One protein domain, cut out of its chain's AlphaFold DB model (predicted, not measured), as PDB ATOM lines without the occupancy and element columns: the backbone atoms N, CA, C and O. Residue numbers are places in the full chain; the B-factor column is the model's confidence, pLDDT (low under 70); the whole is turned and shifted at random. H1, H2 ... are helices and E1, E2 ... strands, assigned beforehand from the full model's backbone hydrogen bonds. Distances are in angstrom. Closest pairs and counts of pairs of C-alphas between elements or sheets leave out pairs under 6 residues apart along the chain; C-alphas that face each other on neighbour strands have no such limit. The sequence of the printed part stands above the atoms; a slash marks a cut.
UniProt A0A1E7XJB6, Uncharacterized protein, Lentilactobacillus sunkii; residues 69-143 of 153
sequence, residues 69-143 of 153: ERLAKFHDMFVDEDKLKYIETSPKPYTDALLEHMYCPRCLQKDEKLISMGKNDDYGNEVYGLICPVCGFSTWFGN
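AT A GLANCE: This is residues 69 to 143 of the 153 residues of an uncharacterized protein of Lentilactobacillus sunkii (UniProt A0A1E7XJB6). A small three-strand meander, E3 E4 E5, makes one side of a rounded domain, and the hairpin E1 E2 makes another, with H1 by one end of E2 and H3 by the other. Short H2 sits between H1 and E3. The printed part has 75 residues, in the order E1 E2 H1 H2 H3 E3 E4 E5, class mixed, helices and strands. Both sheets, E3 - E4 - E5 and E1 - E2, are antiparallel. The whole is compact, radius of gyration of the C-alphas 11.8 A, spans 34 by 27 by 19 A.

HOW THE PARTS SIT: In the meander, each strand the antiparallel neighbour of the one before, E4, residues 127 to 131, is the inner strand. It forms hairpins with E3, residues 118 to 120 (N 118 and O 131, 2.8 A), and E5, residues 138 to 142 (N 128 and O 141, 2.8 A). H2, residues 96 to 99, only grazes this sheet; the closest C-alphas of H2 and E3 are Leu 99 and Gly 118, 6.5 A. H1, residues 81 to 89, is close to H2 but not clearly touching: C-alphas Lys 83 and Leu 98, 7.4 A. E1, residues 71 to 74, and E2, residues 77 to 80, form a hairpin (N 72 and O 79, 2.8 A). Residues 102 to 103 pair antiparallel with 78 to 79 of E2. The closest C-alphas of E1 and H1 are Ala 72 and Glu 81, 5.4 A; of E2 and H3, residues 105 to 111, Met 77 and Pro 105, 5.1 A. Every O i to N i+4 pair is within hydrogen-bond range in H3, 4 of 5 in H1; H2 is too short for one.

IN THESE COORDINATES: E1 begins at C-alpha 71 (220.247, 247.727, 259.051); E5, 13.8 A long, ends at C-alpha 142 (211.706, 255.470, 278.722). E4 is 13.1 A, H1 12.8 A.

THE WHOLE: The printed part has no cut and no long link. pLDDT is under 70 at residues 69, 90 to 93, 121 to 126 and 143.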
ATOM      1  N   GLU A  69     221.459 245.757 254.029       68.38
ATOM      2  CA  GLU A  69     221.982 244.569 254.703       68.38
ATOM      3  C   GLU A  69     222.582 244.869 256.086       68.38
ATOM      4  O   GLU A  69     222.608 243.985 256.934       68.38
ATOM      5  N   ARG A  70     223.007 246.112 256.340       79.88
ATOM      6  CA  ARG A  70     223.608 246.579 257.601       79.88
ATOM      7  C   ARG A  70     222.600 247.279 258.515       79.88
ATOM      8  O   ARG A  70     222.984 247.882 259.515       79.88
ATOM      9  N   LEU A  71     221.309 247.242 258.176       86.19
ATOM     10  CA  LEU A  71     220.247 247.727 259.051       86.19
ATOM     11  C   LEU A  71     219.814 246.622 260.008       86.19
ATOM     12  O   LEU A  71     219.240 245.610 259.609       86.19
ATOM     13  N   ALA A  72     220.006 246.870 261.296       87.12
ATOM     14  CA  ALA A  72     219.515 246.014 262.355       87.12
ATOM     15  C   ALA A  72     218.164 246.515 262.871       87.12
ATOM     16  O   ALA A  72     217.912 247.717 263.002       87.12
ATOM     17  N   LYS A  73     217.276 245.574 263.197       86.75
ATOM     18  CA  LYS A  73     216.025 245.898 263.879       86.75
ATOM     19  C   LYS A  73     216.327 246.266 265.330       86.75
ATOM     20  O   LYS A  73     216.930 245.481 266.058       86.75
ATOM     21  N   PHE A  74     215.841 247.422 265.754       85.56
ATOM     22  CA  PHE A  74     215.927 247.897 267.124       85.56
ATOM     23  C   PHE A  74     214.540 248.342 267.581       85.56
ATOM     24  O   PHE A  74     214.005 249.350 267.112       85.56
ATOM     25  N   HIS A  75     213.937 247.543 268.463       84.44
ATOM     26  CA  HIS A  75     212.515 247.630 268.813       84.44
ATOM     27  C   HIS A  75     211.640 247.660 267.554       84.44
ATOM     28  O   HIS A  75     211.747 246.776 266.701       84.44
ATOM     29  N   ASP A  76     210.798 248.679 267.417       82.88
ATOM     30  CA  ASP A  76     209.928 248.874 266.262       82.88
ATOM     31  C   ASP A  76     210.588 249.683 265.139       82.88
ATOM     32  O   ASP A  76     209.893 250.138 264.243       82.88
ATOM     33  N   MET A  77     211.902 249.901 265.148       86.94
ATOM     34  CA  MET A  77     212.604 250.702 264.139       86.94
ATOM     35  C   MET A  77     213.787 249.947 263.541       86.94
ATOM     36  O   MET A  77     214.126 248.839 263.960       86.94
ATOM     37  N   PHE A  78     214.419 250.566 262.547       89.06
ATOM     38  CA  PHE A  78     215.676 250.098 261.976       89.06
ATOM     39  C   PHE A  78     216.788 251.079 262.303       89.06
ATOM     40  O   PHE A  78     216.569 252.286 262.291       89.06
ATOM     41  N   VAL A  79     217.972 250.571 262.602       88.62
ATOM     42  CA  VAL A  79     219.145 251.376 262.942       88.62
ATOM     43  C   VAL A  79     220.346 250.772 262.233       88.62
ATOM     44  O   VAL A  79     220.411 249.558 262.055       88.62
ATOM     45  N   ASP A  80     221.296 251.606 261.828       86.81
ATOM     46  CA  ASP A  80     222.603 251.136 261.360       86.81
ATOM     47  C   ASP A  80     223.270 250.255 262.441       86.81
ATOM     48  O   ASP A  80     223.360 250.659 263.606       86.81
ATOM     49  N   GLU A  81     223.727 249.055 262.078       83.88
ATOM     50  CA  GLU A  81     224.413 248.105 262.966       83.88
ATOM     51  C   GLU A  81     225.532 248.745 263.799       83.88
ATOM     52  O   GLU A  81     225.694 248.433 264.986       83.88
ATOM     53  N   ASP A  82     226.298 249.663 263.207       83.12
ATOM     54  CA  ASP A  82     227.407 250.323 263.898       83.12
ATOM     55  C   ASP A  82     226.897 251.290 264.981       83.12
ATOM     56  O   ASP A  82     227.522 251.458 266.035       83.12
ATOM     57  N   LYS A  83     225.717 251.884 264.770       84.75
ATOM     58  CA  LYS A  83     225.044 252.757 265.746       84.75
ATOM     59  C   LYS A  83     224.257 251.966 266.784       84.75
ATOM     60  O   LYS A  83     224.174 252.412 267.928       84.75
ATOM     61  N   LEU A  84     223.754 250.783 266.440       83.38
ATOM     62  CA  LEU A  84     223.086 249.898 267.393       83.38
ATOM     63  C   LEU A  84     224.026 249.495 268.537       83.38
ATOM     64  O   LEU A  84     223.667 249.644 269.702       83.38
ATOM     65  N   LYS A  85     225.273 249.113 268.230       82.19
ATOM     66  CA  LYS A  85     226.294 248.808 269.256       82.19
ATOM     67  C   LYS A  85     226.537 249.984 270.207       82.19
ATOM     68  O   LYS A  85     226.786 249.796 271.400       82.19
ATOM     69  N   TYR A  86     226.474 251.211 269.690       81.44
ATOM     70  CA  TYR A  86     226.611 252.418 270.503       81.44
ATOM     71  C   TYR A  86     225.402 252.627 271.429       81.44
ATOM     72  O   TYR A  86     225.583 252.979 272.595       81.44
ATOM     73  N   ILE A  87     224.184 252.368 270.942       77.38
ATOM     74  CA  ILE A  87     222.948 252.431 271.739       77.38
ATOM     75  C   ILE A  87     222.966 251.395 272.872       77.38
ATOM     76  O   ILE A  87     222.694 251.724 274.025       77.38
ATOM     77  N   GLU A  88     223.354 250.154 272.578       76.25
ATOM     78  CA  GLU A  88     223.393 249.070 273.569       76.25
ATOM     79  C   GLU A  88     224.394 249.338 274.702       76.25
ATOM     80  O   GLU A  88     224.170 248.951 275.850       76.25
ATOM     81  N   THR A  89     225.492 250.031 274.397       77.69
ATOM     82  CA  THR A  89     226.573 250.315 275.354       77.69
ATOM     83  C   THR A  89     226.425 251.653 276.081       77.69
ATOM     84  O   THR A  89     227.123 251.882 277.072       77.69
ATOM     85  N   SER A  90     225.514 252.530 275.643       68.50
ATOM     86  CA  SER A  90     225.319 253.861 276.222       68.50
ATOM     87  C   SER A  90     223.860 254.100 276.631       68.50
ATOM     88  O   SER A  90     222.998 254.235 275.769       68.50
ATOM     89  N   PRO A  91     223.546 254.253 277.931       61.44
ATOM     90  CA  PRO A  91     222.175 254.469 278.406       61.44
ATOM     91  C   PRO A  91     221.705 255.930 278.246       61.44
ATOM     92  O   PRO A  91     220.889 256.407 279.030       61.44
ATOM     93  N   LYS A  92     222.266 256.689 277.295       66.75
ATOM     94  CA  LYS A  92     221.930 258.107 277.105       66.75
ATOM     95  C   LYS A  92     220.733 258.269 276.160       66.75
ATOM     96  O   LYS A  92     220.573 257.461 275.248       66.75
ATOM     97  N   PRO A  93     219.922 259.329 276.332       64.88
ATOM     98  CA  PRO A  93     218.848 259.640 275.395       64.88
ATOM     99  C   PRO A  93     219.390 259.913 273.988       64.88
ATOM    100  O   PRO A  93     220.530 260.364 273.830       64.88
ATOM    101  N   TYR A  94     218.572 259.644 272.964       72.75
ATOM    102  CA  TYR A  94     218.987 259.776 271.570       72.75
ATOM    103  C   TYR A  94     219.373 261.223 271.240       72.75
ATOM    104  O   TYR A  94     218.570 262.152 271.361       72.75
ATOM    105  N   THR A  95     220.621 261.420 270.823       75.94
ATOM    106  CA  THR A  95     221.091 262.701 270.287       75.94
ATOM    107  C   THR A  95     220.546 262.906 268.875       75.94
ATOM    108  O   THR A  95     220.222 261.935 268.195       75.94
ATOM    109  N   ASP A  96     220.492 264.151 268.395       76.06
ATOM    110  CA  ASP A  96     220.032 264.434 267.022       76.06
ATOM    111  C   ASP A  96     220.865 263.669 265.983       76.06
ATOM    112  O   ASP A  96     220.319 263.030 265.092       76.06
ATOM    113  N   ALA A  97     222.183 263.604 266.197       78.50
ATOM    114  CA  ALA A  97     223.095 262.822 265.365       78.50
ATOM    115  C   ALA A  97     222.797 261.313 265.365       78.50
ATOM    116  O   ALA A  97     223.149 260.620 264.420       78.50
ATOM    117  N   LEU A  98     222.197 260.770 266.427       80.38
ATOM    118  CA  LEU A  98     221.811 259.361 266.475       80.38
ATOM    119  C   LEU A  98     220.481 259.124 265.754       80.38
ATOM    120  O   LEU A  98     220.339 258.120 265.065       80.38
ATOM    121  N   LEU A  99     219.543 260.065 265.869       83.06
ATOM    122  CA  LEU A  99     218.238 260.009 265.207       83.06
ATOM    123  C   LEU A  99     218.337 260.024 263.681       83.06
ATOM    124  O   LEU A  99     217.550 259.356 263.014       83.06
ATOM    125  N   GLU A 100     219.353 260.690 263.130       84.88
ATOM    126  CA  GLU A 100     219.686 260.629 261.700       84.88
ATOM    127  C   GLU A 100     219.915 259.187 261.205       84.88
ATOM    128  O   GLU A 100     219.650 258.888 260.040       84.88
ATOM    129  N   HIS A 101     220.322 258.284 262.103       86.31
ATOM    130  CA  HIS A 101     220.577 256.871 261.827       86.31
ATOM    131  C   HIS A 101     219.484 255.915 262.330       86.31
ATOM    132  O   HIS A 101     219.692 254.701 262.335       86.31
ATOM    133  N   MET A 102     218.336 256.435 262.769       87.69
ATOM    134  CA  MET A 102     217.186 255.638 263.197       87.69
ATOM    135  C   MET A 102     216.048 255.815 262.199       87.69
ATOM    136  O   MET A 102     215.535 256.915 262.036       87.69
ATOM    137  N   TYR A 103     215.626 254.738 261.547       90.38
ATOM    138  CA  TYR A 103     214.728 254.773 260.400       90.38
ATOM    139  C   TYR A 103     213.334 254.240 260.718       90.38
ATOM    140  O   TYR A 103     213.143 253.254 261.438       90.38
ATOM    141  N   CYS A 104     212.342 254.894 260.115       90.50
ATOM    142  CA  CYS A 104     210.940 254.555 260.251       90.50
ATOM    143  C   CYS A 104     210.640 253.162 259.667       90.50
ATOM    144  O   CYS A 104     210.840 252.948 258.467       90.50
ATOM    145  N   PRO A 105     210.035 252.248 260.449       89.50
ATOM    146  CA  PRO A 105     209.681 250.913 259.967       89.50
ATOM    147  C   PRO A 105     208.632 250.953 258.853       89.50
ATOM    148  O   PRO A 105     208.691 250.164 257.918       89.50
ATOM    149  N   ARG A 106     207.664 251.877 258.935       89.31
ATOM    150  CA  ARG A 106     206.531 251.937 258.004       89.31
ATOM    151  C   ARG A 106     206.961 252.428 256.633       89.31
ATOM    152  O   ARG A 106     206.559 251.842 255.637       89.31
ATOM    153  N   CYS A 107     207.771 253.487 256.582       88.75
ATOM    154  CA  CYS A 107     208.262 254.020 255.312       88.75
ATOM    155  C   CYS A 107     209.212 253.031 254.633       88.75
ATOM    156  O   CYS A 107     209.141 252.868 253.417       88.75
ATOM    157  N   LEU A 108     210.027 252.321 255.423       85.81
ATOM    158  CA  LEU A 108     210.923 251.303 254.894       85.81
ATOM    159  C   LEU A 108     210.155 250.089 254.355       85.81
ATOM    160  O   LEU A 108     210.453 249.620 253.267       85.81
ATOM    161  N   GLN A 109     209.140 249.602 255.073       83.62
ATOM    162  CA  GLN A 109     208.359 248.432 254.646       83.62
ATOM    163  C   GLN A 109     207.392 248.722 253.495       83.62
ATOM    164  O   GLN A 109     207.154 247.847 252.668       83.62
ATOM    165  N   LYS A 110     206.780 249.911 253.470       82.94
ATOM    166  CA  LYS A 110     205.724 250.240 252.504       82.94
ATOM    167  C   LYS A 110     206.279 250.793 251.200       82.94
ATOM    168  O   LYS A 110     205.856 250.375 250.130       82.94
ATOM    169  N   ASP A 111     207.177 251.765 251.317       77.44
ATOM    170  CA  ASP A 111     207.638 252.578 250.195       77.44
ATOM    171  C   ASP A 111     209.140 252.405 249.952       77.44
ATOM    172  O   ASP A 111     209.696 253.100 249.105       77.44
ATOM    173  N   GLU A 112     209.798 251.500 250.690       79.94
ATOM    174  CA  GLU A 112     211.228 251.222 250.558       79.94
ATOM    175  C   GLU A 112     212.134 252.439 250.845       79.94
ATOM    176  O   GLU A 112     213.288 252.508 250.417       79.94
ATOM    177  N   LYS A 113     211.624 253.399 251.627       82.25
ATOM    178  CA  LYS A 113     212.301 254.666 251.930       82.25
ATOM    179  C   LYS A 113     212.940 254.671 253.309       82.25
ATOM    180  O   LYS A 113     212.290 254.363 254.311       82.25
ATOM    181  N   LEU A 114     214.186 255.134 253.363       86.56
ATOM    182  CA  LEU A 114     214.921 255.364 254.603       86.56
ATOM    183  C   LEU A 114     214.600 256.754 255.144       86.56
ATOM    184  O   LEU A 114     215.282 257.733 254.872       86.56
ATOM    185  N   ILE A 115     213.515 256.832 255.911       88.44
ATOM    186  CA  ILE A 115     213.097 258.074 256.560       88.44
ATOM    187  C   ILE A 115     213.585 258.070 258.002       88.44
ATOM    188  O   ILE A 115     213.089 257.276 258.804       88.44
ATOM    189  N   SER A 116     214.517 258.963 258.330       90.62
ATOM    190  CA  SER A 116     215.000 259.139 259.700       90.62
ATOM    191  C   SER A 116     213.885 259.625 260.633       90.62
ATOM    192  O   SER A 116     212.992 260.386 260.243       90.62
ATOM    193  N   MET A 117     213.920 259.154 261.872       88.69
ATOM    194  CA  MET A 117     212.980 259.521 262.925       88.69
ATOM    195  C   MET A 117     213.355 260.891 263.498       88.69
ATOM    196  O   MET A 117     214.527 261.208 263.660       88.69
ATOM    197  N   GLY A 118     212.358 261.712 263.817       87.56
ATOM    198  CA  GLY A 118     212.530 262.977 264.530       87.56
ATOM    199  C   GLY A 118     212.156 262.854 266.005       87.56
ATOM    200  O   GLY A 118     211.547 261.865 266.420       87.56
ATOM    201  N   LYS A 119     212.483 263.884 266.789       86.31
ATOM    202  CA  LYS A 119     211.966 264.039 268.155       86.31
ATOM    203  C   LYS A 119     210.490 264.417 268.111       86.31
ATOM    204  O   LYS A 119     210.076 265.227 267.285       86.31
ATOM    205  N   ASN A 120     209.712 263.814 268.998       83.50
ATOM    206  CA  ASN A 120     208.359 264.241 269.302       83.50
ATOM    207  C   ASN A 120     208.435 265.064 270.589       83.50
ATOM    208  O   ASN A 120     208.594 264.505 271.674       83.50
ATOM    209  N   ASP A 121     208.433 266.386 270.437       66.62
ATOM    210  CA  ASP A 121     208.579 267.341 271.533       66.62
ATOM    211  C   ASP A 121     207.291 267.391 272.358       66.62
ATOM    212  O   ASP A 121     206.465 268.266 272.145       66.62
ATOM    213  N   ASP A 122     207.085 266.428 273.253       59.12
ATOM    214  CA  ASP A 122     206.225 266.560 274.433       59.12
ATOM    215  C   ASP A 122     206.310 265.278 275.276       59.12
ATOM    216  O   ASP A 122     206.609 264.216 274.744       59.12
ATOM    217  N   TYR A 123     206.029 265.382 276.580       55.34
ATOM    218  CA  TYR A 123     206.004 264.325 277.619       55.34
ATOM    219  C   TYR A 123     207.203 264.240 278.579       55.34
ATOM    220  O   TYR A 123     207.721 263.167 278.868       55.34
ATOM    221  N   GLY A 124     207.522 265.364 279.230       56.81
ATOM    222  CA  GLY A 124     208.218 265.360 280.525       56.81
ATOM    223  C   GLY A 124     209.635 264.769 280.519       56.81
ATOM    224  O   GLY A 124     210.185 264.382 279.498       56.81
ATOM    225  N   ASN A 125     210.266 264.724 281.691       60.91
ATOM    226  CA  ASN A 125     211.683 264.356 281.816       60.91
ATOM    227  C   ASN A 125     211.955 262.838 281.761       60.91
ATOM    228  O   ASN A 125     213.097 262.437 281.970       60.91
ATOM    229  N   GLU A 126     210.932 261.998 281.561       64.75
ATOM    230  CA  GLU A 126     211.037 260.541 281.766       64.75
ATOM    231  C   GLU A 126     210.754 259.685 280.524       64.75
ATOM    232  O   GLU A 126     211.025 258.478 280.536       64.75
ATOM    233  N   VAL A 127     210.233 260.293 279.454       72.56
ATOM    234  CA  VAL A 127     209.849 259.602 278.221       72.56
ATOM    235  C   VAL A 127     210.356 260.388 277.013       72.56
ATOM    236  O   VAL A 127     210.198 261.601 276.928       72.56
ATOM    237  N   TYR A 128     210.957 259.683 276.060       76.06
ATOM    238  CA  TYR A 128     211.440 260.219 274.794       76.06
ATOM    239  C   TYR A 128     210.556 259.712 273.662       76.06
ATOM    240  O   TYR A 128     210.563 258.524 273.335       76.06
ATOM    241  N   GLY A 129     209.788 260.616 273.060       82.75
ATOM    242  CA  GLY A 129     208.990 260.320 271.880       82.75
ATOM    243  C   GLY A 129     209.787 260.498 270.601       82.75
ATOM    244  O   GLY A 129     210.463 261.510 270.425       82.75
ATOM    245  N   LEU A 130     209.668 259.539 269.690       86.56
ATOM    246  CA  LEU A 130     210.145 259.650 268.318       86.56
ATOM    247  C   LEU A 130     208.957 259.649 267.362       86.56
ATOM    248  O   LEU A 130     207.986 258.924 267.574       86.56
ATOM    249  N   ILE A 131     209.045 260.433 266.291       89.25
ATOM    250  CA  ILE A 131     208.009 260.524 265.262       89.25
ATOM    251  C   ILE A 131     208.621 260.544 263.863       89.25
ATOM    252  O   ILE A 131     209.606 261.225 263.593       89.25
ATOM    253  N   CYS A 132     208.026 259.795 262.941       90.31
ATOM    254  CA  CYS A 132     208.362 259.860 261.531       90.31
ATOM    255  C   CYS A 132     207.719 261.111 260.908       90.31
ATOM    256  O   CYS A 132     206.486 261.200 260.891       90.31
ATOM    257  N   PRO A 133     208.503 262.024 260.307       89.62
ATOM    258  CA  PRO A 133     207.976 263.265 259.736       89.62
ATOM    259  C   PRO A 133     207.130 263.050 258.471       89.62
ATOM    260  O   PRO A 133     206.426 263.959 258.043       89.62
ATOM    261  N   VAL A 134     207.194 261.862 257.859       89.88
ATOM    262  CA  VAL A 134     206.502 261.553 256.596       89.88
ATOM    263  C   VAL A 134     205.176 260.833 256.830       89.88
ATOM    264  O   VAL A 134     204.157 261.221 256.268       89.88
ATOM    265  N   CYS A 135     205.172 259.770 257.641       90.19
ATOM    266  CA  CYS A 135     203.983 258.928 257.826       90.19
ATOM    267  C   CYS A 135     203.316 259.065 259.201       90.19
ATOM    268  O   CYS A 135     202.317 258.391 259.455       90.19
ATOM    269  N   GLY A 136     203.876 259.880 260.102       88.56
ATOM    270  CA  GLY A 136     203.341 260.098 261.448       88.56
ATOM    271  C   GLY A 136     203.458 258.894 262.388       88.56
ATOM    272  O   GLY A 136     202.881 258.913 263.468       88.56
ATOM    273  N   PHE A 137     204.179 257.834 262.003       89.75
ATOM    274  CA  PHE A 137     204.501 256.736 262.916       89.75
ATOM    275  C   PHE A 137     205.252 257.279 264.130       89.75
ATOM    276  O   PHE A 137     206.291 257.910 263.952       89.75
ATOM    277  N   SER A 138     204.760 257.009 265.333       87.75
ATOM    278  CA  SER A 138     205.415 257.395 266.576       87.75
ATOM    279  C   SER A 138     205.710 256.183 267.449       87.75
ATOM    280  O   SER A 138     205.014 255.168 267.402       87.75
ATOM    281  N   THR A 139     206.776 256.290 268.231       86.25
ATOM    282  CA  THR A 139     207.166 255.312 269.247       86.25
ATOM    283  C   THR A 139     207.773 256.056 270.432       86.25
ATOM    284  O   THR A 139     208.287 257.165 270.275       86.25
ATOM    285  N   TRP A 140     207.684 255.478 271.621       83.50
ATOM    286  CA  TRP A 140     208.056 256.133 272.871       83.50
ATOM    287  C   TRP A 140     209.037 255.262 273.622       83.50
ATOM    288  O   TRP A 140     208.821 254.062 273.726       83.50
ATOM    289  N   PHE A 141     210.083 255.852 274.181       79.56
ATOM    290  CA  PHE A 141     211.082 255.161 274.989       79.56
ATOM    291  C   PHE A 141     211.116 255.756 276.385       79.56
ATOM    292  O   PHE A 141     210.924 256.956 276.549       79.56
ATOM    293  N   GLY A 142     211.387 254.939 277.399       74.19
ATOM    294  CA  GLY A 142     211.706 255.470 278.722       74.19
ATOM    295  C   GLY A 142     213.091 256.126 278.742       74.19
ATOM    296  O   GLY A 142     213.824 256.110 277.753       74.19
ATOM    297  N   ASN A 143     213.500 256.619 279.913       69.50
ATOM    298  CA  ASN A 143     214.854 257.138 280.156       69.50
ATOM    299  C   ASN A 143     215.993 256.192 279.750       69.50
ATOM    300  O   ASN A 143     217.096 256.653 279.470       69.50
TER     301      ASN A 143